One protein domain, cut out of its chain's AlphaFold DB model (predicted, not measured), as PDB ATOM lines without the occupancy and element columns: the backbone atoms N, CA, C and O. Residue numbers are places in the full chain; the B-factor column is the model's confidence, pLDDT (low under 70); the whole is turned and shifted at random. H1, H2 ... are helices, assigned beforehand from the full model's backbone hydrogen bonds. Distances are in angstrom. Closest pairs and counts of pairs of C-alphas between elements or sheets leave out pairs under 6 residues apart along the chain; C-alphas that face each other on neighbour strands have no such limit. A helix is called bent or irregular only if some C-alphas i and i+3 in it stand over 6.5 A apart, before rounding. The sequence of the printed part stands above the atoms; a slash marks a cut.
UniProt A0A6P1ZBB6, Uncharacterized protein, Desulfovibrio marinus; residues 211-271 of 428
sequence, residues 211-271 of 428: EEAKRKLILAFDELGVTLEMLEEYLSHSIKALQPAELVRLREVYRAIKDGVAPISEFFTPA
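Overview. This is residues 211 to 271 of the 428 residues of an uncharacterized protein of Desulfovibrio marinus (UniProt A0A6P1ZBB6). Two helices, H1 and the longer H3, lie side by side and run the same way, and the shorter H2 crosses over both of them on one side of the pair. The very short H4 is on that same side, near the last residues of H3 and the end of H2. The arrangement is loosely knit at the backbone level, with H1 and H3 the one pair of helices that touch, yet the whole is compact, with a radius of gyration of the C-alphas of 10.7 A. The printed part has 61 residues with four named helices, in the order H1, H2, H3, H4, and no named strand; the class is all helix. The outline is rounded, with spans of 27 by 23 by 19 A.

Arrangement. The printed part begins with H1, residues 211 to 222, and the longest helix, H3, is residues 244 to 258. H1 and H3 touch, with 4 pairs of C-alphas within 8 A, and the closest C-alphas are those of Phe 221 and Tyr 254, 6.9 A apart. Their lines stand at a shallow tilt of 25 degrees, and they run the same way. H2, residues 228 to 235, is close to H1 but not clearly touching it: their closest C-alphas, those of Ile 218 and Leu 228, are 7.1 A apart. The lines of H1 and H2 are about perpendicular, at 74 degrees. H2 is also close to H3 but not clearly touching it, with the C-alphas of Leu 235 and Glu 246 the closest at 7.9 A. These two run opposite ways at a steep tilt of 65 degrees. H4, residues 264 to 267, is close to H3 but not clearly touching it, the closest C-alphas being those of Ile 257 and Ile 264, 6.3 A apart. H4 is likewise close to H2 but not clearly touching it, with the C-alphas of Tyr 234 and Phe 267 the closest at 7.0 A. H1 and H4 are apart. In H1, H2 and H3 every pair of O of residue i and N of residue i+4 is within hydrogen-bond range. H4 is too short for such a pair, but its one pair of O of residue i and N of residue i+3 is within range.

Along the chain. H1 runs from Glu 211, with its C-alpha at (64.567, 175.327, 135.161), to Asp 222, and measures 16.5 A from first to last C-alpha. H2 runs from Leu 228 to Leu 235, 10.7 A. H3 has 15 residues and measures 21.2 A, from Pro 244, with its C-alpha at (68.583, 185.920, 136.247), to Lys 258. H4 has four residues and measures 5.8 A; it ends at Phe 267, with its C-alpha at (72.872, 184.533, 154.697). None of the four named helices is bent or irregular.

Size, cuts and confidence. The C-alphas farthest apart are those of Ala 241, in the link from H2 to H3, and Gly 260, in the link from H3 to H4, at 28.6 A. The first and last printed C-alphas, those of Glu 211 and Ala 271, are 26.6 A apart. The links from H1 to H2 and from H3 to H4 are tight, with 5 residues each; the link from H2 to H3 is short, with 8 residues, and no link is long. The printed part has no cut. The mean pLDDT of the printed part is 85.2, and the model's confidence is low, under 70, at residues 270 to 271.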
ATOM      1  N   GLU A 211      65.003 176.418 134.277       85.00
ATOM      2  CA  GLU A 211      64.567 175.327 135.161       85.00
ATOM      3  C   GLU A 211      65.721 174.398 135.565       85.00
ATOM      4  O   GLU A 211      65.843 174.010 136.728       85.00
ATOM      5  N   GLU A 212      66.625 174.082 134.636       85.38
ATOM      6  CA  GLU A 212      67.812 173.274 134.931       85.38
ATOM      7  C   GLU A 212      68.773 174.021 135.867       85.38
ATOM      8  O   GLU A 212      69.309 173.439 136.815       85.38
ATOM      9  N   ALA A 213      68.961 175.324 135.639       82.00
ATOM     10  CA  ALA A 213      69.795 176.167 136.482       82.00
ATOM     11  C   ALA A 213      69.248 176.271 137.915       82.00
ATOM     12  O   ALA A 213      70.024 176.133 138.863       82.00
ATOM     13  N   LYS A 214      67.925 176.432 138.084       85.19
ATOM     14  CA  LYS A 214      67.257 176.397 139.399       85.19
ATOM     15  C   LYS A 214      67.474 175.056 140.098       85.19
ATOM     16  O   LYS A 214      67.900 175.041 141.248       85.19
ATOM     17  N   ARG A 215      67.252 173.929 139.407       86.75
ATOM     18  CA  ARG A 215      67.451 172.582 139.981       86.75
ATOM     19  C   ARG A 215      68.887 172.371 140.459       86.75
ATOM     20  O   ARG A 215      69.089 171.962 141.597       86.75
ATOM     21  N   LYS A 216      69.883 172.701 139.629       87.50
ATOM     22  CA  LYS A 216      71.307 172.599 140.001       87.50
ATOM     23  C   LYS A 216      71.650 173.470 141.205       87.50
ATOM     24  O   LYS A 216      72.438 173.055 142.046       87.50
ATOM     25  N   LEU A 217      71.070 174.666 141.283       87.06
ATOM     26  CA  LEU A 217      71.278 175.580 142.400       87.06
ATOM     27  C   LEU A 217      70.703 175.012 143.703       87.06
ATOM     28  O   LEU A 217      71.408 174.989 144.704       87.06
ATOM     29  N   ILE A 218      69.461 174.518 143.676       89.00
ATOM     30  CA  ILE A 218      68.805 173.917 144.846       89.00
ATOM     31  C   ILE A 218      69.605 172.709 145.339       89.00
ATOM     32  O   ILE A 218      69.925 172.651 146.518       89.00
ATOM     33  N   LEU A 219      70.004 171.801 144.440       90.75
ATOM     34  CA  LEU A 219      70.837 170.644 144.793       90.75
ATOM     35  C   LEU A 219      72.171 171.067 145.424       90.75
ATOM     36  O   LEU A 219      72.593 170.498 146.424       90.75
ATOM     37  N   ALA A 220      72.816 172.101 144.879       89.75
ATOM     38  CA  ALA A 220      74.069 172.606 145.425       89.75
ATOM     39  C   ALA A 220      73.896 173.198 146.837       89.75
ATOM     40  O   ALA A 220      74.760 173.017 147.690       89.75
ATOM     41  N   PHE A 221      72.795 173.901 147.107       91.62
ATOM     42  CA  PHE A 221      72.499 174.423 148.445       91.62
ATOM     43  C   PHE A 221      72.063 173.334 149.433       91.62
ATOM     44  O   PHE A 221      72.421 173.416 150.609       91.62
ATOM     45  N   ASP A 222      71.382 172.292 148.959       90.62
ATOM     46  CA  ASP A 222      71.006 171.124 149.759       90.62
ATOM     47  C   ASP A 222      72.244 170.362 150.271       90.62
ATOM     48  O   ASP A 222      72.317 170.020 151.451       90.62
ATOM     49  N   GLU A 223      73.300 170.234 149.453       90.50
ATOM     50  CA  GLU A 223      74.606 169.697 149.887       90.50
ATOM     51  C   GLU A 223      75.230 170.485 151.055       90.50
ATOM     52  O   GLU A 223      76.020 169.940 151.830       90.50
ATOM     53  N   LEU A 224      74.889 171.771 151.189       87.94
ATOM     54  CA  LEU A 224      75.332 172.636 152.286       87.94
ATOM     55  C   LEU A 224      74.363 172.625 153.480       87.94
ATOM     56  O   LEU A 224      74.637 173.288 154.480       87.94
ATOM     57  N   GLY A 225      73.251 171.891 153.404       88.19
ATOM     58  CA  GLY A 225      72.205 171.856 154.428       88.19
ATOM     59  C   GLY A 225      71.310 173.100 154.446       88.19
ATOM     60  O   GLY A 225      70.732 173.414 155.486       88.19
ATOM     61  N   VAL A 226      71.218 173.834 153.332       90.50
ATOM     62  CA  VAL A 226      70.308 174.979 153.178       90.50
ATOM     63  C   VAL A 226      69.020 174.497 152.516       90.50
ATOM     64  O   VAL A 226      69.042 174.018 151.385       90.50
ATOM     65  N   THR A 227      67.892 174.639 153.215       89.19
ATOM     66  CA  THR A 227      66.584 174.198 152.711       89.19
ATOM     67  C   THR A 227      65.984 175.191 151.713       89.19
ATOM     68  O   THR A 227      66.365 176.362 151.647       89.19
ATOM     69  N   LEU A 228      64.984 174.732 150.952       88.19
ATOM     70  CA  LEU A 228      64.230 175.574 150.018       88.19
ATOM     71  C   LEU A 228      63.571 176.776 150.717       88.19
ATOM     72  O   LEU A 228      63.615 177.884 150.193       88.19
ATOM     73  N   GLU A 229      63.032 176.575 151.920       87.06
ATOM     74  CA  GLU A 229      62.406 177.639 152.715       87.06
ATOM     75  C   GLU A 229      63.404 178.748 153.081       87.06
ATOM     76  O   GLU A 229      63.083 179.930 152.988       87.06
ATOM     77  N   MET A 230      64.643 178.381 153.425       86.81
ATOM     78  CA  MET A 230      65.706 179.343 153.740       86.81
ATOM     79  C   MET A 230      66.096 180.180 152.513       86.81
ATOM     80  O   MET A 230      66.380 181.372 152.637       86.81
ATOM     81  N   LEU A 231      66.092 179.576 151.321       87.56
ATOM     82  CA  LEU A 231      66.344 180.283 150.063       87.56
ATOM     83  C   LEU A 231      65.210 181.259 149.719       87.56
ATOM     84  O   LEU A 231      65.490 182.393 149.333       87.56
ATOM     85  N   GLU A 232      63.950 180.848 149.880       89.25
ATOM     86  CA  GLU A 232      62.788 181.723 149.659       89.25
ATOM     87  C   GLU A 232      62.743 182.882 150.664       89.25
ATOM     88  O   GLU A 232      62.442 184.015 150.286       89.25
ATOM     89  N   GLU A 233      63.126 182.643 151.921       89.12
ATOM     90  CA  GLU A 233      63.252 183.692 152.937       89.12
ATOM     91  C   GLU A 233      64.359 184.700 152.588       89.12
ATOM     92  O   GLU A 233      64.156 185.908 152.717       89.12
ATOM     93  N   TYR A 234      65.506 184.228 152.085       87.50
ATOM     94  CA  TYR A 234      66.595 185.098 151.629       87.50
ATOM     95  C   TYR A 234      66.194 185.962 150.425       87.50
ATOM     96  O   TYR A 234      66.550 187.139 150.355       87.50
ATOM     97  N   LEU A 235      65.447 185.386 149.481       87.19
ATOM     98  CA  LEU A 235      64.957 186.082 148.290       87.19
ATOM     99  C   LEU A 235      63.743 186.979 148.576       87.19
ATOM    100  O   LEU A 235      63.465 187.892 147.807       87.19
ATOM    101  N   SER A 236      63.028 186.755 149.684       87.06
ATOM    102  CA  SER A 236      61.735 187.389 149.998       87.06
ATOM    103  C   SER A 236      60.613 187.089 148.984       87.06
ATOM    104  O   SER A 236      59.582 187.761 148.983       87.06
ATOM    105  N   HIS A 237      60.786 186.078 148.128       89.25
ATOM    106  CA  HIS A 237      59.777 185.572 147.195       89.25
ATOM    107  C   HIS A 237      60.051 184.104 146.839       89.25
ATOM    108  O   HIS A 237      61.111 183.557 147.143       89.25
ATOM    109  N   SER A 238      59.098 183.460 146.157       86.25
ATOM    110  CA  SER A 238      59.250 182.055 145.770       86.25
ATOM    111  C   SER A 238      60.348 181.850 144.723       86.25
ATOM    112  O   SER A 238      60.474 182.642 143.781       86.25
ATOM    113  N   ILE A 239      61.066 180.723 144.815       83.25
ATOM    114  CA  ILE A 239      62.100 180.303 143.846       83.25
ATOM    115  C   ILE A 239      61.528 180.139 142.430       83.25
ATOM    116  O   ILE A 239      62.246 180.267 141.434       83.25
ATOM    117  N   LYS A 240      60.217 179.906 142.296       83.25
ATOM    118  CA  LYS A 240      59.564 179.831 140.981       83.25
ATOM    119  C   LYS A 240      59.730 181.126 140.181       83.25
ATOM    120  O   LYS A 240      59.925 181.051 138.969       83.25
ATOM    121  N   ALA A 241      59.734 182.273 140.861       84.88
ATOM    122  CA  ALA A 241      59.856 183.610 140.280       84.88
ATOM    123  C   ALA A 241      61.303 184.153 140.257       84.88
ATOM    124  O   ALA A 241      61.490 185.362 140.140       84.88
ATOM    125  N   LEU A 242      62.313 183.280 140.373       84.81
ATOM    126  CA  LEU A 242      63.727 183.670 140.403       84.81
ATOM    127  C   LEU A 242      64.152 184.428 139.138       84.81
ATOM    128  O   LEU A 242      63.992 183.924 138.021       84.81
ATOM    129  N   GLN A 243      64.754 185.598 139.331       86.38
ATOM    130  CA  GLN A 243      65.311 186.417 138.259       86.38
ATOM    131  C   GLN A 243      66.752 186.000 137.903       86.38
ATOM    132  O   GLN A 243      67.496 185.513 138.762       86.38
ATOM    133  N   PRO A 244      67.218 186.258 136.664       84.56
ATOM    134  CA  PRO A 244      68.583 185.920 136.247       84.56
ATOM    135  C   PRO A 244      69.662 186.545 137.145       84.56
ATOM    136  O   PRO A 244      70.654 185.899 137.485       84.56
ATOM    137  N   ALA A 245      69.460 187.797 137.567       85.19
ATOM    138  CA  ALA A 245      70.388 188.514 138.439       85.19
ATOM    139  C   ALA A 245      70.475 187.894 139.847       85.19
ATOM    140  O   ALA A 245      71.561 187.791 140.422       85.19
ATOM    141  N   GLU A 246      69.347 187.429 140.388       86.69
ATOM    142  CA  GLU A 246      69.282 186.773 141.697       86.69
ATOM    143  C   GLU A 246      70.001 185.428 141.682       86.69
ATOM    144  O   GLU A 246      70.689 185.091 142.645       86.69
ATOM    145  N   LEU A 247      69.932 184.686 140.573       84.62
ATOM    146  CA  LEU A 247      70.683 183.441 140.440       84.62
ATOM    147  C   LEU A 247      72.194 183.679 140.484       84.62
ATOM    148  O   LEU A 247      72.914 182.928 141.145       84.62
ATOM    149  N   VAL A 248      72.692 184.719 139.803       84.94
ATOM    150  CA  VAL A 248      74.119 185.077 139.858       84.94
ATOM    151  C   VAL A 248      74.526 185.390 141.296       84.94
ATOM    152  O   VAL A 248      75.507 184.823 141.781       84.94
ATOM    153  N   ARG A 249      73.724 186.187 142.011       86.62
ATOM    154  CA  ARG A 249      73.946 186.497 143.430       86.62
ATOM    155  C   ARG A 249      73.961 185.238 144.302       86.62
ATOM    156  O   ARG A 249      74.862 185.069 145.118       86.62
ATOM    157  N   LEU A 250      73.012 184.320 144.119       88.56
ATOM    158  CA  LEU A 250      72.974 183.057 144.862       88.56
ATOM    159  C   LEU A 250      74.185 182.168 144.557       88.56
ATOM    160  O   LEU A 250      74.719 181.525 145.455       88.56
ATOM    161  N   ARG A 251      74.674 182.159 143.315       86.88
ATOM    162  CA  ARG A 251      75.891 181.429 142.931       86.88
ATOM    163  C   ARG A 251      77.140 182.020 143.595       86.88
ATOM    164  O   ARG A 251      78.034 181.268 143.983       86.88
ATOM    165  N   GLU A 252      77.203 183.340 143.757       84.94
ATOM    166  CA  GLU A 252      78.259 184.012 144.525       84.94
ATOM    167  C   GLU A 252      78.186 183.668 146.017       84.94
ATOM    168  O   GLU A 252      79.210 183.324 146.613       84.94
ATOM    169  N   VAL A 253      76.984 183.673 146.603       87.38
ATOM    170  CA  VAL A 253      76.748 183.249 147.995       87.38
ATOM    171  C   VAL A 253      77.158 181.790 148.201       87.38
ATOM    172  O   VAL A 253      77.905 181.495 149.132       87.38
ATOM    173  N   TYR A 254      76.755 180.885 147.304       88.75
ATOM    174  CA  TYR A 254      77.140 179.472 147.344       88.75
ATOM    175  C   TYR A 254      78.663 179.303 147.375       88.75
ATOM    176  O   TYR A 254      79.189 178.575 148.214       88.75
ATOM    177  N   ARG A 255      79.392 180.014 146.502       85.69
ATOM    178  CA  ARG A 255      80.863 179.980 146.493       85.69
ATOM    179  C   ARG A 255      81.461 180.531 147.774       85.69
ATOM    180  O   ARG A 255      82.347 179.900 148.334       85.69
ATOM    181  N   ALA A 256      80.956 181.659 148.266       85.31
ATOM    182  CA  ALA A 256      81.435 182.241 149.513       85.31
ATOM    183  C   ALA A 256      81.268 181.278 150.703       85.31
ATOM    184  O   ALA A 256      82.143 181.217 151.569       85.31
ATOM    185  N   ILE A 257      80.179 180.507 150.738       88.69
ATOM    186  CA  ILE A 257      79.959 179.487 151.770       88.69
ATOM    187  C   ILE A 257      80.889 178.289 151.555       88.69
ATOM    188  O   ILE A 257      81.575 177.870 152.487       88.69
ATOM    189  N   LYS A 258      80.964 177.769 150.326       87.25
ATOM    190  CA  LYS A 258      81.802 176.616 149.967       87.25
ATOM    191  C   LYS A 258      83.288 176.855 150.238       87.25
ATOM    192  O   LYS A 258      83.971 175.965 150.738       87.25
ATOM    193  N   ASP A 259      83.769 178.062 149.956       83.81
ATOM    194  CA  ASP A 259      85.158 178.470 150.182       83.81
ATOM    195  C   ASP A 259      85.437 178.810 151.662       83.81
ATOM    196  O   ASP A 259      86.556 179.183 152.018       83.81
ATOM    197  N   GLY A 260      84.432 178.703 152.544       82.38
ATOM    198  CA  GLY A 260      84.552 178.993 153.974       82.38
ATOM    199  C   GLY A 260      84.741 180.477 154.290       82.38
ATOM    200  O   GLY A 260      85.119 180.832 155.406       82.38
ATOM    201  N   VAL A 261      84.485 181.356 153.318       82.62
ATOM    202  CA  VAL A 261      84.558 182.810 153.485       82.62
ATOM    203  C   VAL A 261      83.420 183.298 154.372       82.62
ATOM    204  O   VAL A 261      83.596 184.244 155.134       82.62
ATOM    205  N   ALA A 262      82.252 182.668 154.281       83.19
ATOM    206  CA  ALA A 262      81.053 183.062 154.994       83.19
ATOM    207  C   ALA A 262      80.334 181.857 155.614       83.19
ATOM    208  O   ALA A 262      80.162 180.851 154.931       83.19
ATOM    209  N   PRO A 263      79.890 181.938 156.883       86.25
ATOM    210  CA  PRO A 263      79.051 180.896 157.452       86.25
ATOM    211  C   PRO A 263      77.639 180.956 156.855       86.25
ATOM    212  O   PRO A 263      77.137 182.030 156.524       86.25
ATOM    213  N   ILE A 264      76.973 179.801 156.784       87.50
ATOM    214  CA  ILE A 264      75.580 179.680 156.318       87.50
ATOM    215  C   ILE A 264      74.651 180.611 157.106       87.50
ATOM    216  O   ILE A 264      73.820 181.286 156.510       87.50
ATOM    217  N   SER A 265      74.851 180.693 158.426       85.50
ATOM    218  CA  SER A 265      74.019 181.459 159.364       85.50
ATOM    219  C   SER A 265      73.915 182.950 159.054       85.50
ATOM    220  O   SER A 265      73.019 183.618 159.557       85.50
ATOM    221  N   GLU A 266      74.853 183.491 158.282       82.00
ATOM    222  CA  GLU A 266      74.838 184.904 157.934       82.00
ATOM    223  C   GLU A 266      73.882 185.235 156.797       82.00
ATOM    224  O   GLU A 266      73.251 186.287 156.803       82.00
ATOM    225  N   PHE A 267      73.791 184.346 155.813       82.00
ATOM    226  CA  PHE A 267      72.872 184.533 154.697       82.00
ATOM    227  C   PHE A 267      71.516 183.926 155.008       82.00
ATOM    228  O   PHE A 267      70.488 184.493 154.661       82.00
ATOM    229  N   PHE A 268      71.519 182.789 155.696       84.00
ATOM    230  CA  PHE A 268      70.331 182.020 155.982       84.00
ATOM    231  C   PHE A 268      70.186 181.899 157.490       84.00
ATOM    232  O   PHE A 268      70.870 181.115 158.148       84.00
ATOM    233  N   THR A 269      69.303 182.714 158.058       72.75
ATOM    234  CA  THR A 269      68.940 182.567 159.464       72.75
ATOM    235  C   THR A 269      68.052 181.327 159.583       72.75
ATOM    236  O   THR A 269      67.010 181.289 158.936       72.75
ATOM    237  N   PRO A 270      68.407 180.296 160.368       55.81
ATOM    238  CA  PRO A 270      67.486 179.191 160.592       55.81
ATOM    239  C   PRO A 270      66.233 179.735 161.290       55.81
ATOM    240  O   PRO A 270      66.347 180.451 162.287       55.81
ATOM    241  N   ALA A 271      65.042 179.373 160.807       50.75
ATOM    242  CA  ALA A 271      63.756 179.825 161.353       50.75
ATOM    243  C   ALA A 271      63.609 179.598 162.878       50.75
ATOM    244  O   ALA A 271      62.840 180.290 163.548       50.75
TER     245      ALA A 271